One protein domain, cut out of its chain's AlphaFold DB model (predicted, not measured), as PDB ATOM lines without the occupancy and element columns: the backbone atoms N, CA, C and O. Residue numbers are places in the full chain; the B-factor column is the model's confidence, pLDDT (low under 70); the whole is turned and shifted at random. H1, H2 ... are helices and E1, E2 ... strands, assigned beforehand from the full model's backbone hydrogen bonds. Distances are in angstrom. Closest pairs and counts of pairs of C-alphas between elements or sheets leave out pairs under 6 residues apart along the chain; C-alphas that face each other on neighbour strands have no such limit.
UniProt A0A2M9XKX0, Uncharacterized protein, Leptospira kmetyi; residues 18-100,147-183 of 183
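What this domain is: This is residues 18 to 100 and 147 to 183 of the 183 residues of an uncharacterized protein of Leptospira kmetyi (UniProt A0A2M9XKX0). Two antiparallel sheets lie face to face as a sandwich, their strands crossed at 43 degrees: four strands, E1 E2 E5 E4, in one layer and three, E3 E6 E7, in the other. Over the face of the larger sheet turned away from the smaller one lies H1, with H2 side by side with it and running the opposite way, while the four-residue H3 sits at one end of the larger sheet, in the link from E2 to E3. The printed part has 120 residues with three named helices and seven named strands, in the order E1 H1 H2 E2 H3 E3 E4 E5 E6 E7, and its class is mixed, helices and strands. It is compact, with a radius of gyration of the C-alphas of 14.4 A and spans of 41 by 32 by 18 A.

How they stand to each other: The larger sheet runs, strand beside strand, E1 (residues 18 to 24), E2 (60 to 69), E5 (147 to 154) and E4 (94 to 100), antiparallel throughout and twisted. E1 and E2 stand at 156 degrees, with N 20 and O 66 within hydrogen-bond range at 2.8 A. E2 and E5 stand at 159 degrees, with N 63 and O 151 at 2.9 A. E5 and E4 stand at 164 degrees, with N 148 and O 98 at 2.8 A. The smaller sheet runs E3 (residues 82 to 87), E6 (164 to 170) and E7 (176 to 182), also antiparallel. Between E3 and E6, N 84 and O 168 are within hydrogen-bond range at 2.8 A, and in the hairpin of E6 and E7, N 167 and O 179 are within hydrogen-bond range at 2.8 A. The two sheets form a sandwich, two sheets face to face: 41 pairs of C-alphas are within 10 A, and the facing parts are 10.0 A centre to centre. The closest C-alphas of E3 and E5 are those of Leu 87 and Phe 153, 7.3 A apart; those of E1 and E7 are Val 19 and Tyr 179, 7.0 A apart. H1 (residues 26 to 34) is on the larger sheet at a height over the sheet of 10.4 A, from a local plane that only just has enough C-alphas, 6. It lies over E2, with 5 of its C-alphas falling there and 2 on E1, only just short of lying over E1 too, and runs slantwise to the strands, at 40 degrees to E2 on the local plane. H2 (residues 46 to 53) forms a helical hairpin with H1: they only just touch, with 3 pairs of C-alphas within 8 A, the closest being Lys 33 and Glu 50 at 7.0 A, and run opposite ways at a shallow tilt of 11 degrees. H2 only grazes the larger sheet, with residues 48 to 52, and H3 (residues 75 to 78) only grazes it too. In H1 every O i to N i+4 pair is within hydrogen-bond range, in H2 2 of 4 are, and H3 is too short for such a pair.

Where its parts are: E2, residues 60 to 69, is 29.3 A long. E1, 18 to 24, spans 19.2 A from C-alpha 18 at (96.341, 150.351, 171.191); E5, 147 to 154, spans 22.9 A, and E4, 94 to 100, 18.9 A. E3, 82 to 87, spans 16.8 A, E6, 164 to 170, 19.4 A, and E7, 176 to 182, 20.1 A, ending with C-alpha 182 at (87.436, 139.252, 178.874). H1, 26 to 34, spans 12.8 A, H2, 46 to 53, 11.0 A, and H3, 75 to 78, 5.2 A.

The domain as a whole: The two C-alphas farthest apart, those of Asp 73 and Glu 160, are 42.2 A apart. Residues 101 to 146 are not printed, and C-alphas 100 and 147 are 5.8 A apart across that cut. Of the links that are printed whole, H1 to H2 is long, with 11 residues. Mean pLDDT of the printed part is 81.8; residues 40 to 45, 49 to 58 and 159 to 162 are under 70.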
ATOM      1  N   PHE A  18      96.662 151.737 170.897       86.00
ATOM      2  CA  PHE A  18      96.341 150.351 171.191       86.00
ATOM      3  C   PHE A  18      96.652 150.045 172.651       86.00
ATOM      4  O   PHE A  18      97.602 150.583 173.219       86.00
ATOM      5  N   VAL A  19      95.874 149.133 173.225       89.81
ATOM      6  CA  VAL A  19      96.086 148.604 174.572       89.81
ATOM      7  C   VAL A  19      96.191 147.094 174.473       89.81
ATOM      8  O   VAL A  19      95.349 146.439 173.860       89.81
ATOM      9  N   LYS A  20      97.236 146.539 175.072       90.75
ATOM     10  CA  LYS A  20      97.374 145.107 175.328       90.75
ATOM     11  C   LYS A  20      97.415 144.887 176.826       90.75
ATOM     12  O   LYS A  20      97.898 145.749 177.554       90.75
ATOM     13  N   THR A  21      96.934 143.738 177.263       91.38
ATOM     14  CA  THR A  21      96.975 143.331 178.664       91.38
ATOM     15  C   THR A  21      97.615 141.958 178.776       91.38
ATOM     16  O   THR A  21      97.478 141.133 177.869       91.38
ATOM     17  N   ILE A  22      98.333 141.739 179.870       90.38
ATOM     18  CA  ILE A  22      98.942 140.468 180.242       90.38
ATOM     19  C   ILE A  22      98.616 140.253 181.718       90.38
ATOM     20  O   ILE A  22      98.993 141.083 182.546       90.38
ATOM     21  N   SER A  23      97.892 139.181 182.039       89.81
ATOM     22  CA  SER A  23      97.711 138.748 183.428       89.81
ATOM     23  C   SER A  23      99.064 138.347 184.000       89.81
ATOM     24  O   SER A  23      99.790 137.598 183.354       89.81
ATOM     25  N   LEU A  24      99.392 138.850 185.185       87.75
ATOM     26  CA  LEU A  24     100.690 138.626 185.809       87.75
ATOM     27  C   LEU A  24     100.638 137.445 186.775       87.75
ATOM     28  O   LEU A  24      99.771 137.385 187.648       87.75
ATOM     29  N   ASN A  25     101.605 136.545 186.643       85.25
ATOM     30  CA  ASN A  25     101.985 135.583 187.674       85.25
ATOM     31  C   ASN A  25     103.304 136.010 188.355       85.25
ATOM     32  O   ASN A  25     103.861 137.065 188.048       85.25
ATOM     33  N   GLN A  26     103.800 135.207 189.303       81.00
ATOM     34  CA  GLN A  26     105.037 135.521 190.028       81.00
ATOM     35  C   GLN A  26     106.258 135.611 189.096       81.00
ATOM     36  O   GLN A  26     107.055 136.535 189.234       81.00
ATOM     37  N   ASP A  27     106.380 134.700 188.129       83.81
ATOM     38  CA  ASP A  27     107.512 134.661 187.196       83.81
ATOM     39  C   ASP A  27     107.521 135.897 186.278       83.81
ATOM     40  O   ASP A  27     108.580 136.466 186.004       83.81
ATOM     41  N   ASP A  28     106.343 136.368 185.851       85.06
ATOM     42  CA  ASP A  28     106.212 137.607 185.075       85.06
ATOM     43  C   ASP A  28     106.717 138.823 185.867       85.06
ATOM     44  O   ASP A  28     107.354 139.714 185.301       85.06
ATOM     45  N   PHE A  29     106.450 138.866 187.176       77.88
ATOM     46  CA  PHE A  29     106.933 139.936 188.049       77.88
ATOM     47  C   PHE A  29     108.450 139.922 188.193       77.88
ATOM     48  O   PHE A  29     109.066 140.981 188.070       77.88
ATOM     49  N   GLU A  30     109.058 138.755 188.407       80.62
ATOM     50  CA  GLU A  30     110.521 138.652 188.461       80.62
ATOM     51  C   GLU A  30     111.149 139.122 187.143       80.62
ATOM     52  O   GLU A  30     112.057 139.954 187.150       80.62
ATOM     53  N   PHE A  31     110.580 138.724 185.999       83.69
ATOM     54  CA  PHE A  31     111.051 139.198 184.696       83.69
ATOM     55  C   PHE A  31     110.953 140.728 184.552       83.69
ATOM     56  O   PHE A  31     111.853 141.368 184.009       83.69
ATOM     57  N   ILE A  32     109.876 141.344 185.050       83.69
ATOM     58  CA  ILE A  32     109.717 142.806 185.047       83.69
ATOM     59  C   ILE A  32     110.785 143.483 185.926       83.69
ATOM     60  O   ILE A  32     111.292 144.541 185.555       83.69
ATOM     61  N   LYS A  33     111.163 142.903 187.068       77.56
ATOM     62  CA  LYS A  33     112.203 143.473 187.946       77.56
ATOM     63  C   LYS A  33     113.591 143.436 187.319       77.56
ATOM     64  O   LYS A  33     114.401 144.329 187.560       77.56
ATOM     65  N   GLU A  34     113.874 142.389 186.557       82.75
ATOM     66  CA  GLU A  34     115.177 142.184 185.927       82.75
ATOM     67  C   GLU A  34     115.317 142.938 184.596       82.75
ATOM     68  O   GLU A  34     116.432 143.221 184.156       82.75
ATOM     69  N   ASP A  35     114.203 143.315 183.957       83.56
ATOM     70  CA  ASP A  35     114.213 144.053 182.694       83.56
ATOM     71  C   ASP A  35     114.701 145.499 182.885       83.56
ATOM     72  O   ASP A  35     113.948 146.420 183.206       83.56
ATOM     73  N   VAL A  36     115.990 145.702 182.602       81.19
ATOM     74  CA  VAL A  36     116.707 146.987 182.657       81.19
ATOM     75  C   VAL A  36     115.995 148.110 181.883       81.19
ATOM     76  O   VAL A  36     116.105 149.286 182.246       81.19
ATOM     77  N   ASN A  37     115.214 147.783 180.850       82.88
ATOM     78  CA  ASN A  37     114.462 148.768 180.068       82.88
ATOM     79  C   ASN A  37     113.312 149.420 180.845       82.88
ATOM     80  O   ASN A  37     112.838 150.473 180.431       82.88
ATOM     81  N   ASN A  38     112.858 148.827 181.954       79.62
ATOM     82  CA  ASN A  38     111.847 149.445 182.816       79.62
ATOM     83  C   ASN A  38     112.409 150.645 183.599       79.62
ATOM     84  O   ASN A  38     111.653 151.529 184.006       79.62
ATOM     85  N   PHE A  39     113.731 150.698 183.778       76.00
ATOM     86  CA  PHE A  39     114.412 151.694 184.614       76.00
ATOM     87  C   PHE A  39     115.291 152.655 183.805       76.00
ATOM     88  O   PHE A  39     115.653 153.727 184.281       76.00
ATOM     89  N   THR A  40     115.667 152.273 182.582       69.19
ATOM     90  CA  THR A  40     116.569 153.068 181.741       69.19
ATOM     91  C   THR A  40     115.779 154.106 180.948       69.19
ATOM     92  O   THR A  40     114.800 153.767 180.291       69.19
ATOM     93  N   ASP A  41     116.214 155.368 180.992       65.75
ATOM     94  CA  ASP A  41     115.530 156.528 180.393       65.75
ATOM     95  C   ASP A  41     114.124 156.823 180.962       65.75
ATOM     96  O   ASP A  41     113.346 157.559 180.348       65.75
ATOM     97  N   THR A  42     113.779 156.281 182.137       65.31
ATOM     98  CA  THR A  42     112.476 156.497 182.786       65.31
ATOM     99  C   THR A  42     112.600 157.374 184.036       65.31
ATOM    100  O   THR A  42     113.683 157.592 184.578       65.31
ATOM    101  N   LYS A  43     111.468 157.920 184.498       62.91
ATOM    102  CA  LYS A  43     111.370 158.604 185.802       62.91
ATOM    103  C   LYS A  43     111.112 157.635 186.964       62.91
ATOM    104  O   LYS A  43     111.002 158.106 188.087       62.91
ATOM    105  N   VAL A  44     110.968 156.334 186.692       64.75
ATOM    106  CA  VAL A  44     110.588 155.329 187.691       64.75
ATOM    107  C   VAL A  44     111.812 154.519 188.089       64.75
ATOM    108  O   VAL A  44     112.495 153.921 187.260       64.75
ATOM    109  N   THR A  45     112.099 154.519 189.380       69.88
ATOM    110  CA  THR A  45     113.229 153.807 189.967       69.88
ATOM    111  C   THR A  45     112.917 152.325 190.141       69.88
ATOM    112  O   THR A  45     111.763 151.919 190.295       69.88
ATOM    113  N   LYS A  46     113.968 151.501 190.195       70.19
ATOM    114  CA  LYS A  46     113.837 150.079 190.536       70.19
ATOM    115  C   LYS A  46     113.073 149.870 191.847       70.19
ATOM    116  O   LYS A  46     112.190 149.026 191.901       70.19
ATOM    117  N   MET A  47     113.332 150.726 192.836       71.31
ATOM    118  CA  MET A  47     112.656 150.709 194.134       71.31
ATOM    119  C   MET A  47     111.149 150.966 194.039       71.31
ATOM    120  O   MET A  47     110.399 150.371 194.800       71.31
ATOM    121  N   GLU A  48     110.675 151.820 193.127       72.38
ATOM    122  CA  GLU A  48     109.232 152.051 192.954       72.38
ATOM    123  C   GLU A  48     108.532 150.810 192.393       72.38
ATOM    124  O   GLU A  48     107.455 150.461 192.866       72.38
ATOM    125  N   ILE A  49     109.155 150.091 191.452       69.56
ATOM    126  CA  ILE A  49     108.617 148.820 190.939       69.56
ATOM    127  C   ILE A  49     108.737 147.705 191.989       69.56
ATOM    128  O   ILE A  49     107.790 146.951 192.188       69.56
ATOM    129  N   GLU A  50     109.855 147.630 192.712       67.38
ATOM    130  CA  GLU A  50     110.049 146.683 193.820       67.38
ATOM    131  C   GLU A  50     109.114 146.979 195.009       67.38
ATOM    132  O   GLU A  50     108.721 146.064 195.728       67.38
ATOM    133  N   SER A  51     108.677 148.227 195.208       67.44
ATOM    134  CA  SER A  51     107.734 148.571 196.282       67.44
ATOM    135  C   SER A  51     106.348 147.952 196.075       67.44
ATOM    136  O   SER A  51     105.725 147.534 197.050       67.44
ATOM    137  N   ILE A  52     105.926 147.788 194.814       64.06
ATOM    138  CA  ILE A  52     104.700 147.068 194.425       64.06
ATOM    139  C   ILE A  52     104.791 145.586 194.844       64.06
ATOM    140  O   ILE A  52     103.791 144.968 195.200       64.06
ATOM    141  N   ASP A  53     106.002 145.018 194.841       52.12
ATOM    142  CA  ASP A  53     106.288 143.610 195.141       52.12
ATOM    143  C   ASP A  53     106.412 143.294 196.639       52.12
ATOM    144  O   ASP A  53     106.221 142.144 197.040       52.12
ATOM    145  N   SER A  54     106.602 144.304 197.504       54.25
ATOM    146  CA  SER A  54     106.444 144.112 198.961       54.25
ATOM    147  C   SER A  54     105.063 143.545 199.331       54.25
ATOM    148  O   SER A  54     104.853 143.018 200.426       54.25
ATOM    149  N   LEU A  55     104.133 143.579 198.376       50.81
ATOM    150  CA  LEU A  55     102.878 142.872 198.404       50.81
ATOM    151  C   LEU A  55     102.934 141.677 197.453       50.81
ATOM    152  O   LEU A  55     102.642 141.797 196.265       50.81
ATOM    153  N   SER A  56     103.245 140.501 197.996       51.72
ATOM    154  CA  SER A  56     103.126 139.246 197.252       51.72
ATOM    155  C   SER A  56     101.784 139.180 196.512       51.72
ATOM    156  O   SER A  56     100.758 139.549 197.090       51.72
ATOM    157  N   LEU A  57     101.760 138.620 195.298       56.53
ATOM    158  CA  LEU A  57     100.520 138.311 194.572       56.53
ATOM    159  C   LEU A  57      99.551 137.411 195.360       56.53
ATOM    160  O   LEU A  57      98.416 137.223 194.929       56.53
ATOM    161  N   LYS A  58      99.956 136.856 196.514       63.38
ATOM    162  CA  LYS A  58      99.033 136.170 197.420       63.38
ATOM    163  C   LYS A  58      97.887 137.124 197.751       63.38
ATOM    164  O   LYS A  58      98.101 138.163 198.374       63.38
ATOM    165  N   SER A  59      96.683 136.754 197.331       71.44
ATOM    166  CA  SER A  59      95.465 137.537 197.530       71.44
ATOM    167  C   SER A  59      95.272 138.748 196.601       71.44
ATOM    168  O   SER A  59      94.424 139.605 196.873       71.44
ATOM    169  N   LYS A  60      96.018 138.832 195.488       84.00
ATOM    170  CA  LYS A  60      95.918 139.917 194.498       84.00
ATOM    171  C   LYS A  60      95.913 139.405 193.061       84.00
ATOM    172  O   LYS A  60      96.450 138.353 192.743       84.00
ATOM    173  N   ILE A  61      95.358 140.220 192.170       87.56
ATOM    174  CA  ILE A  61      95.290 139.957 190.733       87.56
ATOM    175  C   ILE A  61      96.022 141.080 190.012       87.56
ATOM    176  O   ILE A  61      95.626 142.243 190.109       87.56
ATOM    177  N   GLY A  62      97.098 140.730 189.307       89.06
ATOM    178  CA  GLY A  62      97.952 141.686 188.614       89.06
ATOM    179  C   GLY A  62      97.772 141.682 187.103       89.06
ATOM    180  O   GLY A  62      97.576 140.632 186.495       89.06
ATOM    181  N   PHE A  63      97.904 142.857 186.489       91.56
ATOM    182  CA  PHE A  63      97.998 143.008 185.039       91.56
ATOM    183  C   PHE A  63      99.123 143.962 184.659       91.56
ATOM    184  O   PHE A  63      99.296 145.016 185.275       91.56
ATOM    185  N   LEU A  64      99.832 143.627 183.584       92.62
ATOM    186  CA  LEU A  64     100.658 144.565 182.840       92.62
ATOM    187  C   LEU A  64      99.874 145.045 181.622       92.62
ATOM    188  O   LEU A  64      99.592 144.281 180.697       92.62
ATOM    189  N   LEU A  65      99.550 146.334 181.606       94.06
ATOM    190  CA  LEU A  65      98.985 147.010 180.447       94.06
ATOM    191  C   LEU A  65     100.121 147.588 179.611       94.06
ATOM    192  O   LEU A  65     101.008 148.260 180.134       94.06
ATOM    193  N   ILE A  66     100.072 147.362 178.304       92.56
ATOM    194  CA  ILE A  66     100.992 147.944 177.328       92.56
ATOM    195  C   ILE A  66     100.170 148.843 176.417       92.56
ATOM    196  O   ILE A  66      99.345 148.366 175.636       92.56
ATOM    197  N   ILE A  67     100.400 150.145 176.526       91.88
ATOM    198  CA  ILE A  67      99.676 151.183 175.798       91.88
ATOM    199  C   ILE A  67     100.646 151.816 174.814       91.88
ATOM    200  O   ILE A  67     101.682 152.347 175.201       91.88
ATOM    201  N   GLY A  68     100.335 151.758 173.526       89.38
ATOM    202  CA  GLY A  68     101.192 152.335 172.497       89.38
ATOM    203  C   GLY A  68     100.402 153.120 171.474       89.38
ATOM    204  O   GLY A  68      99.193 152.950 171.340       89.38
ATOM    205  N   SER A  69     101.106 153.960 170.721       85.88
ATOM    206  CA  SER A  69     100.551 154.585 169.524       85.88
ATOM    207  C   SER A  69     100.947 153.797 168.275       85.88
ATOM    208  O   SER A  69     102.014 153.182 168.204       85.88
ATOM    209  N   ARG A  70     100.082 153.796 167.264       77.12
ATOM    210  CA  ARG A  70     100.394 153.307 165.918       77.12
ATOM    211  C   ARG A  70     101.240 154.312 165.126       77.12
ATOM    212  O   ARG A  70     101.775 153.944 164.086       77.12
ATOM    213  N   LYS A  71     101.391 155.554 165.604       76.94
ATOM    214  CA  LYS A  71     102.308 156.535 165.012       76.94
ATOM    215  C   LYS A  71     103.761 156.216 165.343       76.94
ATOM    216  O   LYS A  71     104.072 155.610 166.368       76.94
ATOM    217  N   ARG A  72     104.646 156.668 164.453       72.44
ATOM    218  CA  ARG A  72     106.099 156.545 164.596       72.44
ATOM    219  C   ARG A  72     106.630 157.367 165.775       72.44
ATOM    220  O   ARG A  72     107.348 156.822 166.602       72.44
ATOM    221  N   ASP A  73     106.235 158.638 165.867       75.25
ATOM    222  CA  ASP A  73     106.484 159.488 167.039       75.25
ATOM    223  C   ASP A  73     105.313 159.354 168.020       75.25
ATOM    224  O   ASP A  73     104.290 160.031 167.901       75.25
ATOM    225  N   SER A  74     105.434 158.394 168.938       77.94
ATOM    226  CA  SER A  74     104.398 158.062 169.917       77.94
ATOM    227  C   SER A  74     104.500 158.873 171.211       77.94
ATOM    228  O   SER A  74     103.506 158.995 171.922       77.94
ATOM    229  N   LYS A  75     105.662 159.465 171.515       81.25
ATOM    230  CA  LYS A  75     105.946 160.078 172.822       81.25
ATOM    231  C   LYS A  75     104.957 161.186 173.180       81.25
ATOM    232  O   LYS A  75     104.341 161.154 174.241       81.25
ATOM    233  N   LYS A  76     104.740 162.135 172.264       79.62
ATOM    234  CA  LYS A  76     103.819 163.266 172.488       79.62
ATOM    235  C   LYS A  76     102.371 162.827 172.709       79.62
ATOM    236  O   LYS A  76     101.648 163.475 173.459       79.62
ATOM    237  N   GLU A  77     101.948 161.749 172.049       80.06
ATOM    238  CA  GLU A  77     100.589 161.217 172.199       80.06
ATOM    239  C   GLU A  77     100.399 160.476 173.521       80.06
ATOM    240  O   GLU A  77      99.284 160.424 174.027       80.06
ATOM    241  N   LEU A  78     101.473 159.916 174.079       85.06
ATOM    242  CA  LEU A  78     101.432 159.123 175.302       85.06
ATOM    243  C   LEU A  78     101.647 159.960 176.570       85.06
ATOM    244  O   LEU A  78     101.027 159.672 177.588       85.06
ATOM    245  N   GLU A  79     102.472 161.011 176.513       80.81
ATOM    246  CA  GLU A  79     102.952 161.773 177.682       80.81
ATOM    247  C   GLU A  79     101.843 162.268 178.625       80.81
ATOM    248  O   GLU A  79     102.067 162.409 179.825       80.81
ATOM    249  N   ASN A  80     100.642 162.524 178.103       80.88
ATOM    250  CA  ASN A  80      99.554 163.134 178.864       80.88
ATOM    251  C   ASN A  80      98.295 162.267 178.955       80.88
ATOM    252  O   ASN A  80      97.210 162.789 179.208       80.88
ATOM    253  N   LEU A  81      98.420 160.962 178.719       87.62
ATOM    254  CA  LEU A  81      97.281 160.062 178.820       87.62
ATOM    255  C   LEU A  81      96.943 159.762 180.275       87.62
ATOM    256  O   LEU A  81      97.779 159.311 181.059       87.62
ATOM    257  N   ILE A  82      95.671 159.938 180.613       90.38
ATOM    258  CA  ILE A  82      95.098 159.466 181.865       90.38
ATOM    259  C   ILE A  82      94.562 158.060 181.619       90.38
ATOM    260  O   ILE A  82      93.699 157.852 180.769       90.38
ATOM    261  N   ILE A  83      95.076 157.097 182.378       92.62
ATOM    262  CA  ILE A  83      94.743 155.676 182.239       92.62
ATOM    263  C   ILE A  83      93.966 155.241 183.479       92.62
ATOM    264  O   ILE A  83      94.498 155.311 184.583       92.62
ATOM    265  N   ASP A  84      92.729 154.795 183.323       93.69
ATOM    266  CA  ASP A  84      91.846 154.383 184.417       93.69
ATOM    267  C   ASP A  84      91.393 152.928 184.200       93.69
ATOM    268  O   ASP A  84      90.414 152.676 183.489       93.69
ATOM    269  N   PRO A  85      92.156 151.947 184.717       93.31
ATOM    270  CA  PRO A  85      91.804 150.541 184.613       93.31
ATOM    271  C   PRO A  85      90.843 150.127 185.729       93.31
ATOM    272  O   PRO A  85      91.019 150.500 186.884       93.31
ATOM    273  N   LYS A  86      89.850 149.303 185.395       93.31
ATOM    274  CA  LYS A  86      88.843 148.766 186.314       93.31
ATOM    275  C   LYS A  86      88.669 147.272 186.090       93.31
ATOM    276  O   LYS A  86      88.532 146.837 184.949       93.31
ATOM    277  N   LEU A  87      88.609 146.497 187.168       92.00
ATOM    278  CA  LEU A  87      88.292 145.068 187.124       92.00
ATOM    279  C   LEU A  87      86.880 144.868 187.671       92.00
ATOM    280  O   LEU A  87      86.667 145.082 188.858       92.00
ATOM    281  N   ASN A  88      85.902 144.522 186.828       86.31
ATOM    282  CA  ASN A  88      84.499 144.359 187.248       86.31
ATOM    283  C   ASN A  88      83.950 145.522 188.111       86.31
ATOM    284  O   ASN A  88      83.201 145.290 189.055       86.31
ATOM    285  N   GLN A  89      84.307 146.772 187.784       84.00
ATOM    286  CA  GLN A  89      84.009 148.016 188.534       84.00
ATOM    287  C   GLN A  89      84.907 148.335 189.741       84.00
ATOM    288  O   GLN A  89      84.812 149.436 190.280       84.00
ATOM    289  N   CYS A  90      85.820 147.453 190.139       89.75
ATOM    290  CA  CYS A  90      86.822 147.791 191.143       89.75
ATOM    291  C   CYS A  90      87.914 148.705 190.596       89.75
ATOM    292  O   CYS A  90      88.428 148.474 189.500       89.75
ATOM    293  N   ALA A  91      88.344 149.661 191.419       91.19
ATOM    294  CA  ALA A  91      89.585 150.397 191.212       91.19
ATOM    295  C   ALA A  91      90.805 149.552 191.632       91.19
ATOM    296  O   ALA A  91      90.683 148.696 192.517       91.19
ATOM    297  N   PRO A  92      91.980 149.776 191.020       91.94
ATOM    298  CA  PRO A  92      93.208 149.122 191.437       91.94
ATOM    299  C   PRO A  92      93.621 149.629 192.820       91.94
ATOM    300  O   PRO A  92      93.488 150.815 193.123       91.94
ATOM    301  N   ILE A  93      94.157 148.732 193.643       90.44
ATOM    302  CA  ILE A  93      94.796 149.107 194.913       90.44
ATOM    303  C   ILE A  93      96.156 149.749 194.668       90.44
ATOM    304  O   ILE A  93      96.577 150.609 195.433       90.44
ATOM    305  N   GLU A  94      96.818 149.358 193.578       88.31
ATOM    306  CA  GLU A  94      98.103 149.906 193.173       88.31
ATOM    307  C   GLU A  94      98.177 150.030 191.664       88.31
ATOM    308  O   GLU A  94      97.698 149.173 190.916       88.31
ATOM    309  N   LYS A  95      98.797 151.120 191.225       89.81
ATOM    310  CA  LYS A  95      99.002 151.429 189.822       89.81
ATOM    311  C   LYS A  95     100.309 152.183 189.668       89.81
ATOM    312  O   LYS A  95     100.454 153.278 190.205       89.81
ATOM    313  N   VAL A  96     101.205 151.652 188.846       87.88
ATOM    314  CA  VAL A  96     102.450 152.325 188.467       87.88
ATOM    315  C   VAL A  96     102.515 152.419 186.956       87.88
ATOM    316  O   VAL A  96     102.305 151.437 186.253       87.88
ATOM    317  N   THR A  97     102.734 153.632 186.448       88.38
ATOM    318  CA  THR A  97     102.780 153.947 185.014       88.38
ATOM    319  C   THR A  97     104.151 154.489 184.663       88.38
ATOM    320  O   THR A  97     104.624 155.414 185.318       88.38
ATOM    321  N   TYR A  98     104.777 153.942 183.626       87.00
ATOM    322  CA  TYR A  98     106.107 154.357 183.194       87.00
ATOM    323  C   TYR A  98     106.294 154.179 181.683       87.00
ATOM    324  O   TYR A  98     105.648 153.317 181.078       87.00
ATOM    325  N   PRO A  99     107.149 154.996 181.046       88.25
ATOM    326  CA  PRO A  99     107.489 154.810 179.644       88.25
ATOM    327  C   PRO A  99     108.350 153.558 179.459       88.25
ATOM    328  O   PRO A  99     109.145 153.197 180.320       88.25
ATOM    329  N   TYR A 100     108.214 152.913 178.308       88.81
ATOM    330  CA  TYR A 100     109.038 151.790 177.884       88.81
ATOM    331  C   TYR A 100     109.332 151.911 176.394       88.81
ATOM    332  O   TYR A 100     108.414 152.009 175.572       88.81
ATOM    333  N   LEU A 147     103.650 153.217 176.944       91.00
ATOM    334  CA  LEU A 147     103.445 153.244 178.387       91.00
ATOM    335  C   LEU A 147     103.192 151.826 178.876       91.00
ATOM    336  O   LEU A 147     102.315 151.125 178.362       91.00
ATOM    337  N   ARG A 148     103.937 151.418 179.896       91.06
ATOM    338  CA  ARG A 148     103.631 150.248 180.706       91.06
ATOM    339  C   ARG A 148     102.876 150.695 181.944       91.06
ATOM    340  O   ARG A 148     103.239 151.683 182.582       91.06
ATOM    341  N   VAL A 149     101.822 149.962 182.278       91.94
ATOM    342  CA  VAL A 149     101.074 150.156 183.518       91.94
ATOM    343  C   VAL A 149     100.996 148.833 184.244       91.94
ATOM    344  O   VAL A 149     100.355 147.908 183.758       91.94
ATOM    345  N   ILE A 150     101.628 148.750 185.404       91.19
ATOM    346  CA  ILE A 150     101.422 147.633 186.322       91.19
ATOM    347  C   ILE A 150     100.251 148.019 187.210       91.19
ATOM    348  O   ILE A 150     100.283 149.082 187.835       91.19
ATOM    349  N   VAL A 151      99.216 147.185 187.242       92.19
ATOM    350  CA  VAL A 151      98.061 147.370 188.123       92.19
ATOM    351  C   VAL A 151      97.776 146.123 188.929       92.19
ATOM    352  O   VAL A 151      97.833 145.016 188.399       92.19
ATOM    353  N   LEU A 152      97.434 146.324 190.198       90.94
ATOM    354  CA  LEU A 152      97.014 145.269 191.107       90.94
ATOM    355  C   LEU A 152      95.597 145.537 191.601       90.94
ATOM    356  O   LEU A 152      95.256 146.656 191.989       90.94
ATOM    357  N   PHE A 153      94.790 144.485 191.634       91.19
ATOM    358  CA  PHE A 153      93.444 144.468 192.192       91.19
ATOM    359  C   PHE A 153      93.385 143.478 193.359       91.19
ATOM    360  O   PHE A 153      94.122 142.489 193.360       91.19
ATOM    361  N   PRO A 154      92.513 143.702 194.351       88.94
ATOM    362  CA  PRO A 154      92.248 142.695 195.366       88.94
ATOM    363  C   PRO A 154      91.467 141.526 194.747       88.94
ATOM    364  O   PRO A 154      90.644 141.728 193.851       88.94
ATOM    365  N   GLU A 155      91.682 140.302 195.238       86.81
ATOM    366  CA  GLU A 155      90.956 139.107 194.762       86.81
ATOM    367  C   GLU A 155      89.430 139.245 194.855       86.81
ATOM    368  O   GLU A 155      88.710 138.714 194.014       86.81
ATOM    369  N   SER A 156      88.932 140.038 195.810       86.12
ATOM    370  CA  SER A 156      87.503 140.337 195.973       86.12
ATOM    371  C   SER A 156      86.852 140.999 194.750       86.12
ATOM    372  O   SER A 156      85.630 141.099 194.691       86.12
ATOM    373  N   CYS A 157      87.643 141.484 193.790       85.88
ATOM    374  CA  CYS A 157      87.153 142.080 192.546       85.88
ATOM    375  C   CYS A 157      86.796 141.057 191.466       85.88
ATOM    376  O   CYS A 157      86.162 141.399 190.463       85.88
ATOM    377  N   VAL A 158      87.163 139.793 191.665       81.44
ATOM    378  CA  VAL A 158      86.674 138.695 190.836       81.44
ATOM    379  C   VAL A 158      85.345 138.223 191.399       81.44
ATOM    380  O   VAL A 158      85.266 137.682 192.497       81.44
ATOM    381  N   SER A 159      84.281 138.457 190.636       68.12
ATOM    382  CA  SER A 159      82.966 137.893 190.910       68.12
ATOM    383  C   SER A 159      82.824 136.538 190.213       68.12
ATOM    384  O   SER A 159      83.476 136.267 189.203       68.12
ATOM    385  N   GLU A 160      81.915 135.696 190.708       61.16
ATOM    386  CA  GLU A 160      81.630 134.361 190.155       61.16
ATOM    387  C   GLU A 160      81.110 134.376 188.700       61.16
ATOM    388  O   GLU A 160      80.996 133.328 188.065       61.16
ATOM    389  N   LYS A 161      80.779 135.551 188.143       60.06
ATOM    390  CA  LYS A 161      80.242 135.701 186.785       60.06
ATOM    391  C   LYS A 161      81.072 136.682 185.968       60.06
ATOM    392  O   LYS A 161      80.825 137.879 186.026       60.06
ATOM    393  N   GLY A 162      81.963 136.129 185.144       66.81
ATOM    394  CA  GLY A 162      82.652 136.813 184.047       66.81
ATOM    395  C   GLY A 162      83.550 137.962 184.501       66.81
ATOM    396  O   GLY A 162      83.073 139.047 184.816       66.81
ATOM    397  N   VAL A 163      84.864 137.755 184.471       78.06
ATOM    398  CA  VAL A 163      85.818 138.804 184.830       78.06
ATOM    399  C   VAL A 163      86.150 139.640 183.598       78.06
ATOM    400  O   VAL A 163      86.558 139.125 182.556       78.06
ATOM    401  N   SER A 164      85.943 140.947 183.713       88.81
ATOM    402  CA  SER A 164      86.242 141.918 182.668       88.81
ATOM    403  C   SER A 164      87.180 142.998 183.192       88.81
ATOM    404  O   SER A 164      86.892 143.685 184.175       88.81
ATOM    405  N   LEU A 165      88.311 143.146 182.512       91.38
ATOM    406  CA  LEU A 165      89.219 144.266 182.692       91.38
ATOM    407  C   LEU A 165      88.841 145.343 181.676       91.38
ATOM    408  O   LEU A 165      88.884 145.113 180.468       91.38
ATOM    409  N   VAL A 166      88.470 146.520 182.160       92.81
ATOM    410  CA  VAL A 166      88.166 147.692 181.340       92.81
ATOM    411  C   VAL A 166      89.272 148.713 181.544       92.81
ATOM    412  O   VAL A 166      89.572 149.072 182.672       92.81
ATOM    413  N   VAL A 167      89.882 149.192 180.466       92.62
ATOM    414  CA  VAL A 167      90.905 150.238 180.500       92.62
ATOM    415  C   VAL A 167      90.349 151.461 179.798       92.62
ATOM    416  O   VAL A 167      90.201 151.472 178.575       92.62
ATOM    417  N   GLU A 168      90.032 152.492 180.571       92.44
ATOM    418  CA  GLU A 168      89.618 153.781 180.031       92.44
ATOM    419  C   GLU A 168      90.852 154.666 179.835       92.44
ATOM    420  O   GLU A 168      91.675 154.816 180.736       92.44
ATOM    421  N   ILE A 169      90.996 155.251 178.649       90.19
ATOM    422  CA  ILE A 169      92.083 156.174 178.315       90.19
ATOM    423  C   ILE A 169      91.471 157.517 177.951       90.19
ATOM    424  O   ILE A 169      90.552 157.573 177.133       90.19
ATOM    425  N   ARG A 170      91.999 158.586 178.546       89.25
ATOM    426  CA  ARG A 170      91.639 159.973 178.241       89.25
ATOM    427  C   ARG A 170      92.871 160.781 177.865       89.25
ATOM    428  O   ARG A 170      93.931 160.579 178.455       89.25
ATOM    429  N   ASP A 171      92.727 161.677 176.897       84.31
ATOM    430  CA  ASP A 171      93.742 162.684 176.576       84.31
ATOM    431  C   ASP A 171      93.427 164.043 177.232       84.31
ATOM    432  O   ASP A 171      92.440 164.193 177.952       84.31
ATOM    433  N   LYS A 172      94.289 165.042 176.999       80.75
ATOM    434  CA  LYS A 172      94.139 166.412 177.530       80.75
ATOM    435  C   LYS A 172      92.882 167.138 177.051       80.75
ATOM    436  O   LYS A 172      92.484 168.112 177.679       80.75
ATOM    437  N   GLU A 173      92.304 166.707 175.936       82.38
ATOM    438  CA  GLU A 173      91.088 167.279 175.359       82.38
ATOM    439  C   GLU A 173      89.836 166.526 175.845       82.38
ATOM    440  O   GLU A 173      88.742 166.754 175.335       82.38
ATOM    441  N   GLU A 174      89.986 165.639 176.840       77.75
ATOM    442  CA  GLU A 174      88.945 164.755 177.377       77.75
ATOM    443  C   GLU A 174      88.359 163.782 176.336       77.75
ATOM    444  O   GLU A 174      87.305 163.178 176.561       77.75
ATOM    445  N   ASN A 175      89.060 163.539 175.218       80.44
ATOM    446  CA  ASN A 175      88.668 162.471 174.306       80.44
ATOM    447  C   ASN A 175      88.863 161.131 175.020       80.44
ATOM    448  O   ASN A 175      89.967 160.794 175.457       80.44
ATOM    449  N   LYS A 176      87.788 160.346 175.129       84.00
ATOM    450  CA  LYS A 176      87.763 159.097 175.893       84.00
ATOM    451  C   LYS A 176      87.661 157.878 174.983       84.00
ATOM    452  O   LYS A 176      86.782 157.805 174.131       84.00
ATOM    453  N   ASN A 177      88.505 156.883 175.238       84.94
ATOM    454  CA  ASN A 177      88.413 155.546 174.658       84.94
ATOM    455  C   ASN A 177      88.320 154.496 175.764       84.94
ATOM    456  O   ASN A 177      88.868 154.681 176.850       84.94
ATOM    457  N   SER A 178      87.642 153.387 175.485       87.31
ATOM    458  CA  SER A 178      87.502 152.276 176.424       87.31
ATOM    459  C   SER A 178      87.876 150.968 175.740       87.31
ATOM    460  O   SER A 178      87.401 150.679 174.644       87.31
ATOM    461  N   TYR A 179      88.740 150.192 176.390       89.00
ATOM    462  CA  TYR A 179      89.193 148.881 175.935       89.00
ATOM    463  C   TYR A 179      88.725 147.838 176.941       89.00
ATOM    464  O   TYR A 179      89.025 147.960 178.124       89.00
ATOM    465  N   SER A 180      87.997 146.819 176.490       87.69
ATOM    466  CA  SER A 180      87.496 145.754 177.362       87.69
ATOM    467  C   SER A 180      88.146 144.423 177.009       87.69
ATOM    468  O   SER A 180      88.167 144.017 175.847       87.69
ATOM    469  N   PHE A 181      88.661 143.745 178.028       87.75
ATOM    470  CA  PHE A 181      89.298 142.442 177.936       87.75
ATOM    471  C   PHE A 181      88.507 141.460 178.793       87.75
ATOM    472  O   PHE A 181      88.323 141.679 179.992       87.75
ATOM    473  N   LYS A 182      88.019 140.390 178.163       84.38
ATOM    474  CA  LYS A 182      87.436 139.252 178.874       84.38
ATOM    475  C   LYS A 182      88.574 138.339 179.319       84.38
ATOM    476  O   LYS A 182      89.454 138.057 178.505       84.38
ATOM    477  N   LEU A 183      88.544 137.947 180.586       75.88
ATOM    478  CA  LEU A 183      89.530 137.077 181.220       75.88
ATOM    479  C   LEU A 183      88.999 135.648 181.328       75.88
ATOM    480  O   LEU A 183      87.770 135.495 181.527       75.88
TER     481      LEU A 183